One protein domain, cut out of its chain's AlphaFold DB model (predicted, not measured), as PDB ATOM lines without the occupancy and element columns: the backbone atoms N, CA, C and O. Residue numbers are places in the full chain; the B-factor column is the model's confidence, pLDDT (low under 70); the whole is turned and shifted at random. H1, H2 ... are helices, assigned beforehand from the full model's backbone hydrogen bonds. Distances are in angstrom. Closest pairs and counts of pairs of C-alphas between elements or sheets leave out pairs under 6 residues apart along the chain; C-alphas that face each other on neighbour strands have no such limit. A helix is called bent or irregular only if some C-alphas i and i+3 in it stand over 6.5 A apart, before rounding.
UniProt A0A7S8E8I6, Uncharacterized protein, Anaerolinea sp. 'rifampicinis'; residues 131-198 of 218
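Overview. This is residues 131 to 198 of the 218 residues of an uncharacterized protein of Anaerolinea sp. 'rifampicinis' (UniProt A0A7S8E8I6). What shape is it? A long kinked helix, H2, and a shorter one, H1, make a V-shaped hairpin, and residues 177 to 198 of H2 stick out as an arm. How large? The printed part has 68 residues, H1 preceding H2, is all helix and extended with a radius of gyration of the C-alphas of 18.2 A, and spans 61 by 20 by 16 A.

Arrangement. Where do they meet? H2, residues 155 to 198, touches H1, residues 131 to 153, with residues 157 to 161 alone; the closest C-alphas, 158 and 151, are 5.4 A apart. How do they run? They form a helical hairpin, opposite ways at 37 degrees, only just a steep tilt. In H1 every O i to N i+4 pair is within hydrogen-bond range, in H2 31 of 40.

Along the chain. Where is H1? C-alpha 131, at (87.544, 72.409, 21.186), is 33.5 A from C-alpha 153. And H2? C-alpha 198, at (116.480, 86.498, 20.616), is 59.9 A from C-alpha 155. H2 has a kink of 42 degrees near residue 180 and is irregular: C-alphas 156 and 159 are 7.1 A apart.

Size, cuts and confidence. Any cut? The printed part has no cut, and the link is tight. Low confidence? Residues 176 and 179 to 186 have pLDDT under 70.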
ATOM      1  N   MET A 131      86.424  73.144  21.780       76.88
ATOM      2  CA  MET A 131      87.544  72.409  21.186       76.88
ATOM      3  C   MET A 131      87.709  71.008  21.801       76.88
ATOM      4  O   MET A 131      87.917  70.038  21.076       76.88
ATOM      5  N   LEU A 132      87.538  70.897  23.121       73.94
ATOM      6  CA  LEU A 132      87.499  69.620  23.840       73.94
ATOM      7  C   LEU A 132      86.351  68.721  23.365       73.94
ATOM      8  O   LEU A 132      86.564  67.538  23.115       73.94
ATOM      9  N   MET A 133      85.150  69.282  23.202       73.62
ATOM     10  CA  MET A 133      83.997  68.539  22.690       73.62
ATOM     11  C   MET A 133      84.239  68.033  21.266       73.62
ATOM     12  O   MET A 133      83.947  66.875  20.989       73.62
ATOM     13  N   VAL A 134      84.810  68.860  20.384       80.56
ATOM     14  CA  VAL A 134      85.144  68.451  19.008       80.56
ATOM     15  C   VAL A 134      86.157  67.305  19.013       80.56
ATOM     16  O   VAL A 134      85.911  66.289  18.373       80.56
ATOM     17  N   MET A 135      87.232  67.398  19.806       78.19
ATOM     18  CA  MET A 135      88.209  66.307  19.927       78.19
ATOM     19  C   MET A 135      87.598  65.016  20.479       78.19
ATOM     20  O   MET A 135      87.941  63.930  20.015       78.19
ATOM     21  N   MET A 136      86.686  65.109  21.451       76.00
ATOM     22  CA  MET A 136      85.968  63.934  21.949       76.00
ATOM     23  C   MET A 136      85.088  63.304  20.869       76.00
ATOM     24  O   MET A 136      85.068  62.081  20.761       76.00
ATOM     25  N   ILE A 137      84.379  64.115  20.080       80.88
ATOM     26  CA  ILE A 137      83.532  63.630  18.983       80.88
ATOM     27  C   ILE A 137      84.388  62.925  17.929       80.88
ATOM     28  O   ILE A 137      84.061  61.806  17.540       80.88
ATOM     29  N   ASP A 138      85.502  63.536  17.522       80.94
ATOM     30  CA  ASP A 138      86.417  62.948  16.541       80.94
ATOM     31  C   ASP A 138      87.024  61.637  17.067       80.94
ATOM     32  O   ASP A 138      87.040  60.627  16.364       80.94
ATOM     33  N   GLY A 139      87.448  61.612  18.335       82.12
ATOM     34  CA  GLY A 139      87.966  60.401  18.976       82.12
ATOM     35  C   GLY A 139      86.919  59.290  19.099       82.12
ATOM     36  O   GLY A 139      87.227  58.121  18.869       82.12
ATOM     37  N   MET A 140      85.665  59.639  19.400       80.69
ATOM     38  CA  MET A 140      84.553  58.686  19.399       80.69
ATOM     39  C   MET A 140      84.268  58.139  17.999       80.69
ATOM     40  O   MET A 140      83.985  56.950  17.877       80.69
ATOM     41  N   GLY A 141      84.373  58.967  16.956       84.44
ATOM     42  CA  GLY A 141      84.230  58.530  15.566       84.44
ATOM     43  C   GLY A 141      85.229  57.429  15.213       84.44
ATOM     44  O   GLY A 141      84.826  56.358  14.773       84.44
ATOM     45  N   VAL A 142      86.510  57.643  15.532       87.06
ATOM     46  CA  VAL A 142      87.572  56.645  15.307       87.06
ATOM     47  C   VAL A 142      87.294  55.341  16.057       87.06
ATOM     48  O   VAL A 142      87.479  54.258  15.506       87.06
ATOM     49  N   LEU A 143      86.821  55.417  17.303       81.88
ATOM     50  CA  LEU A 143      86.485  54.223  18.081       81.88
ATOM     51  C   LEU A 143      85.309  53.447  17.490       81.88
ATOM     52  O   LEU A 143      85.345  52.221  17.477       81.88
ATOM     53  N   ILE A 144      84.276  54.142  17.013       85.38
ATOM     54  CA  ILE A 144      83.123  53.503  16.371       85.38
ATOM     55  C   ILE A 144      83.556  52.810  15.081       85.38
ATOM     56  O   ILE A 144      83.178  51.660  14.876       85.38
ATOM     57  N   ASP A 145      84.374  53.469  14.261       88.19
ATOM     58  CA  ASP A 145      84.880  52.900  13.010       88.19
ATOM     59  C   ASP A 145      85.695  51.621  13.271       88.19
ATOM     60  O   ASP A 145      85.489  50.599  12.611       88.19
ATOM     61  N   GLU A 146      86.560  51.637  14.289       85.94
ATOM     62  CA  GLU A 146      87.367  50.474  14.677       85.94
ATOM     63  C   GLU A 146      86.503  49.339  15.246       85.94
ATOM     64  O   GLU A 146      86.710  48.159  14.954       85.94
ATOM     65  N   MET A 147      85.480  49.680  16.032       80.12
ATOM     66  CA  MET A 147      84.516  48.709  16.545       80.12
ATOM     67  C   MET A 147      83.676  48.096  15.431       80.12
ATOM     68  O   MET A 147      83.414  46.895  15.454       80.12
ATOM     69  N   GLU A 148      83.265  48.888  14.445       84.38
ATOM     70  CA  GLU A 148      82.549  48.390  13.277       84.38
ATOM     71  C   GLU A 148      83.438  47.453  12.454       84.38
ATOM     72  O   GLU A 148      82.964  46.407  12.004       84.38
ATOM     73  N   ALA A 149      84.727  47.777  12.301       91.19
ATOM     74  CA  ALA A 149      85.701  46.901  11.657       91.19
ATOM     75  C   ALA A 149      85.836  45.557  12.400       91.19
ATOM     76  O   ALA A 149      85.689  44.502  11.780       91.19
ATOM     77  N   LEU A 150      85.995  45.589  13.728       87.44
ATOM     78  CA  LEU A 150      86.049  44.397  14.588       87.44
ATOM     79  C   LEU A 150      84.781  43.535  14.494       87.44
ATOM     80  O   LEU A 150      84.862  42.310  14.404       87.44
ATOM     81  N   VAL A 151      83.601  44.159  14.493       85.56
ATOM     82  CA  VAL A 151      82.313  43.449  14.398       85.56
ATOM     83  C   VAL A 151      82.080  42.873  13.001       85.56
ATOM     84  O   VAL A 151      81.469  41.810  12.874       85.56
ATOM     85  N   LYS A 152      82.562  43.544  11.948       89.06
ATOM     86  CA  LYS A 152      82.525  43.014  10.577       89.06
ATOM     87  C   LYS A 152      83.408  41.779  10.420       89.06
ATOM     88  O   LYS A 152      83.029  40.884   9.666       89.06
ATOM     89  N   GLU A 153      84.552  41.733  11.102       95.50
ATOM     90  CA  GLU A 153      85.468  40.590  11.059       95.50
ATOM     91  C   GLU A 153      84.935  39.389  11.860       95.50
ATOM     92  O   GLU A 153      84.893  38.276  11.333       95.50
ATOM     93  N   ASP A 154      84.448  39.610  13.088       95.44
ATOM     94  CA  ASP A 154      83.759  38.587  13.884       95.44
ATOM     95  C   ASP A 154      82.514  39.155  14.599       95.44
ATOM     96  O   ASP A 154      82.625  39.815  15.639       95.44
ATOM     97  N   PRO A 155      81.293  38.826  14.126       90.31
ATOM     98  CA  PRO A 155      80.049  39.279  14.745       90.31
ATOM     99  C   PRO A 155      79.893  38.870  16.215       90.31
ATOM    100  O   PRO A 155      79.143  39.501  16.961       90.31
ATOM    101  N   ARG A 156      80.589  37.816  16.662       89.50
ATOM    102  CA  ARG A 156      80.537  37.353  18.057       89.50
ATOM    103  C   ARG A 156      81.286  38.282  19.012       89.50
ATOM    104  O   ARG A 156      81.060  38.190  20.216       89.50
ATOM    105  N   MET A 157      82.122  39.185  18.496       88.81
ATOM    106  CA  MET A 157      82.876  40.162  19.286       88.81
ATOM    107  C   MET A 157      82.068  41.421  19.619       88.81
ATOM    108  O   MET A 157      82.482  42.193  20.482       88.81
ATOM    109  N   ALA A 158      80.885  41.613  19.023       82.25
ATOM    110  CA  ALA A 158      80.023  42.767  19.293       82.25
ATOM    111  C   ALA A 158      79.712  43.013  20.789       82.25
ATOM    112  O   ALA A 158      79.814  44.161  21.225       82.25
ATOM    113  N   PRO A 159      79.404  41.995  21.620       81.94
ATOM    114  CA  PRO A 159      79.167  42.203  23.050       81.94
ATOM    115  C   PRO A 159      80.439  42.616  23.796       81.94
ATOM    116  O   PRO A 159      80.382  43.425  24.718       81.94
ATOM    117  N   VAL A 160      81.592  42.076  23.386       83.88
ATOM    118  CA  VAL A 160      82.900  42.388  23.981       83.88
ATOM    119  C   VAL A 160      83.270  43.833  23.671       83.88
ATOM    120  O   VAL A 160      83.612  44.582  24.585       83.88
ATOM    121  N   ALA A 161      83.109  44.247  22.413       80.81
ATOM    122  CA  ALA A 161      83.286  45.628  21.992       80.81
ATOM    123  C   ALA A 161      82.377  46.554  22.823       80.81
ATOM    124  O   ALA A 161      82.872  47.448  23.507       80.81
ATOM    125  N   LEU A 162      81.067  46.294  22.866       80.94
ATOM    126  CA  LEU A 162      80.126  47.109  23.645       80.94
ATOM    127  C   LEU A 162      80.486  47.181  25.138       80.94
ATOM    128  O   LEU A 162      80.340  48.238  25.747       80.94
ATOM    129  N   SER A 163      81.009  46.099  25.721       86.19
ATOM    130  CA  SER A 163      81.448  46.087  27.123       86.19
ATOM    131  C   SER A 163      82.706  46.924  27.391       86.19
ATOM    132  O   SER A 163      82.912  47.362  28.520       86.19
ATOM    133  N   LEU A 164      83.526  47.174  26.365       81.56
ATOM    134  CA  LEU A 164      84.757  47.964  26.460       81.56
ATOM    135  C   LEU A 164      84.526  49.464  26.249       81.56
ATOM    136  O   LEU A 164      85.357  50.259  26.692       81.56
ATOM    137  N   MET A 165      83.405  49.870  25.635       79.44
ATOM    138  CA  MET A 165      83.083  51.292  25.420       79.44
ATOM    139  C   MET A 165      83.224  52.143  26.697       79.44
ATOM    140  O   MET A 165      83.925  53.156  26.644       79.44
ATOM    141  N   PRO A 166      82.654  51.757  27.861       78.44
ATOM    142  CA  PRO A 166      82.760  52.567  29.075       78.44
ATOM    143  C   PRO A 166      84.203  52.720  29.567       78.44
ATOM    144  O   PRO A 166      84.595  53.788  30.041       78.44
ATOM    145  N   THR A 167      85.014  51.667  29.441       82.50
ATOM    146  CA  THR A 167      86.424  51.681  29.847       82.50
ATOM    147  C   THR A 167      87.229  52.633  28.975       82.50
ATOM    148  O   THR A 167      87.995  53.438  29.500       82.50
ATOM    149  N   ILE A 168      87.016  52.590  27.660       79.38
ATOM    150  CA  ILE A 168      87.704  53.478  26.721       79.38
ATOM    151  C   ILE A 168      87.265  54.932  26.935       79.38
ATOM    152  O   ILE A 168      88.114  55.819  26.990       79.38
ATOM    153  N   MET A 169      85.968  55.181  27.152       76.19
ATOM    154  CA  MET A 169      85.469  56.518  27.496       76.19
ATOM    155  C   MET A 169      86.103  57.056  28.781       76.19
ATOM    156  O   MET A 169      86.491  58.219  28.837       76.19
ATOM    157  N   THR A 170      86.247  56.210  29.803       80.00
ATOM    158  CA  THR A 170      86.897  56.589  31.065       80.00
ATOM    159  C   THR A 170      88.380  56.887  30.853       80.00
ATOM    160  O   THR A 170      88.888  57.873  31.374       80.00
ATOM    161  N   ALA A 171      89.079  56.085  30.046       79.69
ATOM    162  CA  ALA A 171      90.481  56.319  29.716       79.69
ATOM    163  C   ALA A 171      90.687  57.631  28.941       79.69
ATOM    164  O   ALA A 171      91.625  58.366  29.239       79.69
ATOM    165  N   MET A 172      89.798  57.960  27.995       74.12
ATOM    166  CA  MET A 172      89.822  59.250  27.298       74.12
ATOM    167  C   MET A 172      89.557  60.416  28.252       74.12
ATOM    168  O   MET A 172      90.276  61.405  28.193       74.12
ATOM    169  N   LEU A 173      88.569  60.307  29.145       72.75
ATOM    170  CA  LEU A 173      88.299  61.346  30.145       72.75
ATOM    171  C   LEU A 173      89.504  61.564  31.063       72.75
ATOM    172  O   LEU A 173      89.923  62.701  31.235       72.75
ATOM    173  N   ASN A 174      90.114  60.486  31.555       80.19
ATOM    174  CA  ASN A 174      91.315  60.571  32.380       80.19
ATOM    175  C   ASN A 174      92.481  61.203  31.609       80.19
ATOM    176  O   ASN A 174      93.196  62.026  32.161       80.19
ATOM    177  N   TYR A 175      92.653  60.870  30.325       77.75
ATOM    178  CA  TYR A 175      93.669  61.490  29.469       77.75
ATOM    179  C   TYR A 175      93.426  62.994  29.260       77.75
ATOM    180  O   TYR A 175      94.374  63.772  29.181       77.75
ATOM    181  N   LEU A 176      92.160  63.415  29.184       67.38
ATOM    182  CA  LEU A 176      91.778  64.824  29.081       67.38
ATOM    183  C   LEU A 176      91.902  65.571  30.416       67.38
ATOM    184  O   LEU A 176      92.207  66.760  30.401       67.38
ATOM    185  N   GLU A 177      91.697  64.906  31.554       72.81
ATOM    186  CA  GLU A 177      91.978  65.469  32.882       72.81
ATOM    187  C   GLU A 177      93.486  65.631  33.112       72.81
ATOM    188  O   GLU A 177      93.926  66.680  33.576       72.81
ATOM    189  N   ASP A 178      94.294  64.657  32.681       71.88
ATOM    190  CA  ASP A 178      95.764  64.742  32.710       71.88
ATOM    191  C   ASP A 178      96.326  65.755  31.687       71.88
ATOM    192  O   ASP A 178      97.513  66.099  31.695       71.88
ATOM    193  N   ALA A 179      95.473  66.306  30.815       57.09
ATOM    194  CA  ALA A 179      95.831  67.363  29.874       57.09
ATOM    195  C   ALA A 179      96.105  68.731  30.540       57.09
ATOM    196  O   ALA A 179      96.277  69.725  29.831       57.09
ATOM    197  N   ASP A 180      96.297  68.791  31.863       55.41
ATOM    198  CA  ASP A 180      97.164  69.795  32.508       55.41
ATOM    199  C   ASP A 180      98.587  69.813  31.888       55.41
ATOM    200  O   ASP A 180      99.310  70.806  31.975       55.41
ATOM    201  N   HIS A 181      98.970  68.794  31.108       53.97
ATOM    202  CA  HIS A 181     100.098  68.846  30.164       53.97
ATOM    203  C   HIS A 181      99.949  69.833  28.985       53.97
ATOM    204  O   HIS A 181     100.946  70.157  28.337       53.97
ATOM    205  N   LEU A 182      98.769  70.395  28.705       54.91
ATOM    206  CA  LEU A 182      98.618  71.490  27.730       54.91
ATOM    207  C   LEU A 182      99.308  72.782  28.193       54.91
ATOM    208  O   LEU A 182      99.664  73.618  27.359       54.91
ATOM    209  N   ASP A 183      99.555  72.941  29.496       62.66
ATOM    210  CA  ASP A 183     100.394  74.032  29.993       62.66
ATOM    211  C   ASP A 183     101.875  73.843  29.616       62.66
ATOM    212  O   ASP A 183     102.566  74.846  29.412       62.66
ATOM    213  N   ASN A 184     102.342  72.606  29.378       58.44
ATOM    214  CA  ASN A 184     103.659  72.361  28.770       58.44
ATOM    215  C   ASN A 184     103.685  72.801  27.298       58.44
ATOM    216  O   ASN A 184     104.663  73.403  26.865       58.44
ATOM    217  N   ILE A 185     102.605  72.598  26.533       58.00
ATOM    218  CA  ILE A 185     102.519  73.091  25.144       58.00
ATOM    219  C   ILE A 185     102.527  74.629  25.108       58.00
ATOM    220  O   ILE A 185     103.232  75.231  24.304       58.00
ATOM    221  N   ARG A 186     101.847  75.289  26.053       66.94
ATOM    222  CA  ARG A 186     101.926  76.755  26.214       66.94
ATOM    223  C   ARG A 186     103.280  77.251  26.727       66.94
ATOM    224  O   ARG A 186     103.620  78.417  26.525       66.94
ATOM    225  N   GLN A 187     104.040  76.428  27.450       73.94
ATOM    226  CA  GLN A 187     105.437  76.739  27.766       73.94
ATOM    227  C   GLN A 187     106.326  76.631  26.526       73.94
ATOM    228  O   GLN A 187     107.210  77.470  26.369       73.94
ATOM    229  N   ILE A 188     106.070  75.669  25.636       73.25
ATOM    230  CA  ILE A 188     106.795  75.520  24.367       73.25
ATOM    231  C   ILE A 188     106.556  76.733  23.459       73.25
ATOM    232  O   ILE A 188     107.528  77.289  22.955       73.25
ATOM    233  N   ASP A 189     105.314  77.212  23.332       76.12
ATOM    234  CA  ASP A 189     105.008  78.430  22.559       76.12
ATOM    235  C   ASP A 189     105.713  79.670  23.125       76.12
ATOM    236  O   ASP A 189     106.346  80.425  22.390       76.12
ATOM    237  N   ARG A 190     105.705  79.847  24.455       83.19
ATOM    238  CA  ARG A 190     106.443  80.948  25.103       83.19
ATOM    239  C   ARG A 190     107.955  80.843  24.904       83.19
ATOM    240  O   ARG A 190     108.627  81.862  24.771       83.19
ATOM    241  N   HIS A 191     108.503  79.628  24.884       82.19
ATOM    242  CA  HIS A 191     109.913  79.407  24.572       82.19
ATOM    243  C   HIS A 191     110.229  79.697  23.098       82.19
ATOM    244  O   HIS A 191     111.276  80.274  22.818       82.19
ATOM    245  N   LEU A 192     109.335  79.353  22.169       80.62
ATOM    246  CA  LEU A 192     109.468  79.670  20.745       80.62
ATOM    247  C   LEU A 192     109.415  81.180  20.481       80.62
ATOM    248  O   LEU A 192     110.270  81.688  19.758       80.62
ATOM    249  N   GLU A 193     108.502  81.915  21.124       84.00
ATOM    250  CA  GLU A 193     108.474  83.385  21.061       84.00
ATOM    251  C   GLU A 193     109.745  84.010  21.655       84.00
ATOM    252  O   GLU A 193     110.295  84.964  21.102       84.00
ATOM    253  N   ALA A 194     110.257  83.471  22.766       84.62
ATOM    254  CA  ALA A 194     111.512  83.940  23.351       84.62
ATOM    255  C   ALA A 194     112.712  83.693  22.418       84.62
ATOM    256  O   ALA A 194     113.605  84.538  22.334       84.62
ATOM    257  N   LEU A 195     112.720  82.574  21.687       82.81
ATOM    258  CA  LEU A 195     113.740  82.261  20.682       82.81
ATOM    259  C   LEU A 195     113.620  83.147  19.434       82.81
ATOM    260  O   LEU A 195     114.637  83.586  18.907       82.81
ATOM    261  N   GLN A 196     112.405  83.479  18.991       78.69
ATOM    262  CA  GLN A 196     112.199  84.427  17.889       78.69
ATOM    263  C   GLN A 196     112.628  85.851  18.258       78.69
ATOM    264  O   GLN A 196     113.241  86.529  17.440       78.69
ATOM    265  N   ASN A 197     112.394  86.283  19.498       78.00
ATOM    266  CA  ASN A 197     112.822  87.601  19.981       78.00
ATOM    267  C   ASN A 197     114.321  87.688  20.322       78.00
ATOM    268  O   ASN A 197     114.843  88.785  20.507       78.00
ATOM    269  N   THR A 198     115.017  86.553  20.428       74.56
ATOM    270  CA  THR A 198     116.480  86.498  20.616       74.56
ATOM    271  C   THR A 198     117.235  86.168  19.335       74.56
ATOM    272  O   THR A 198     118.469  86.180  19.346       74.56
TER     273      THR A 198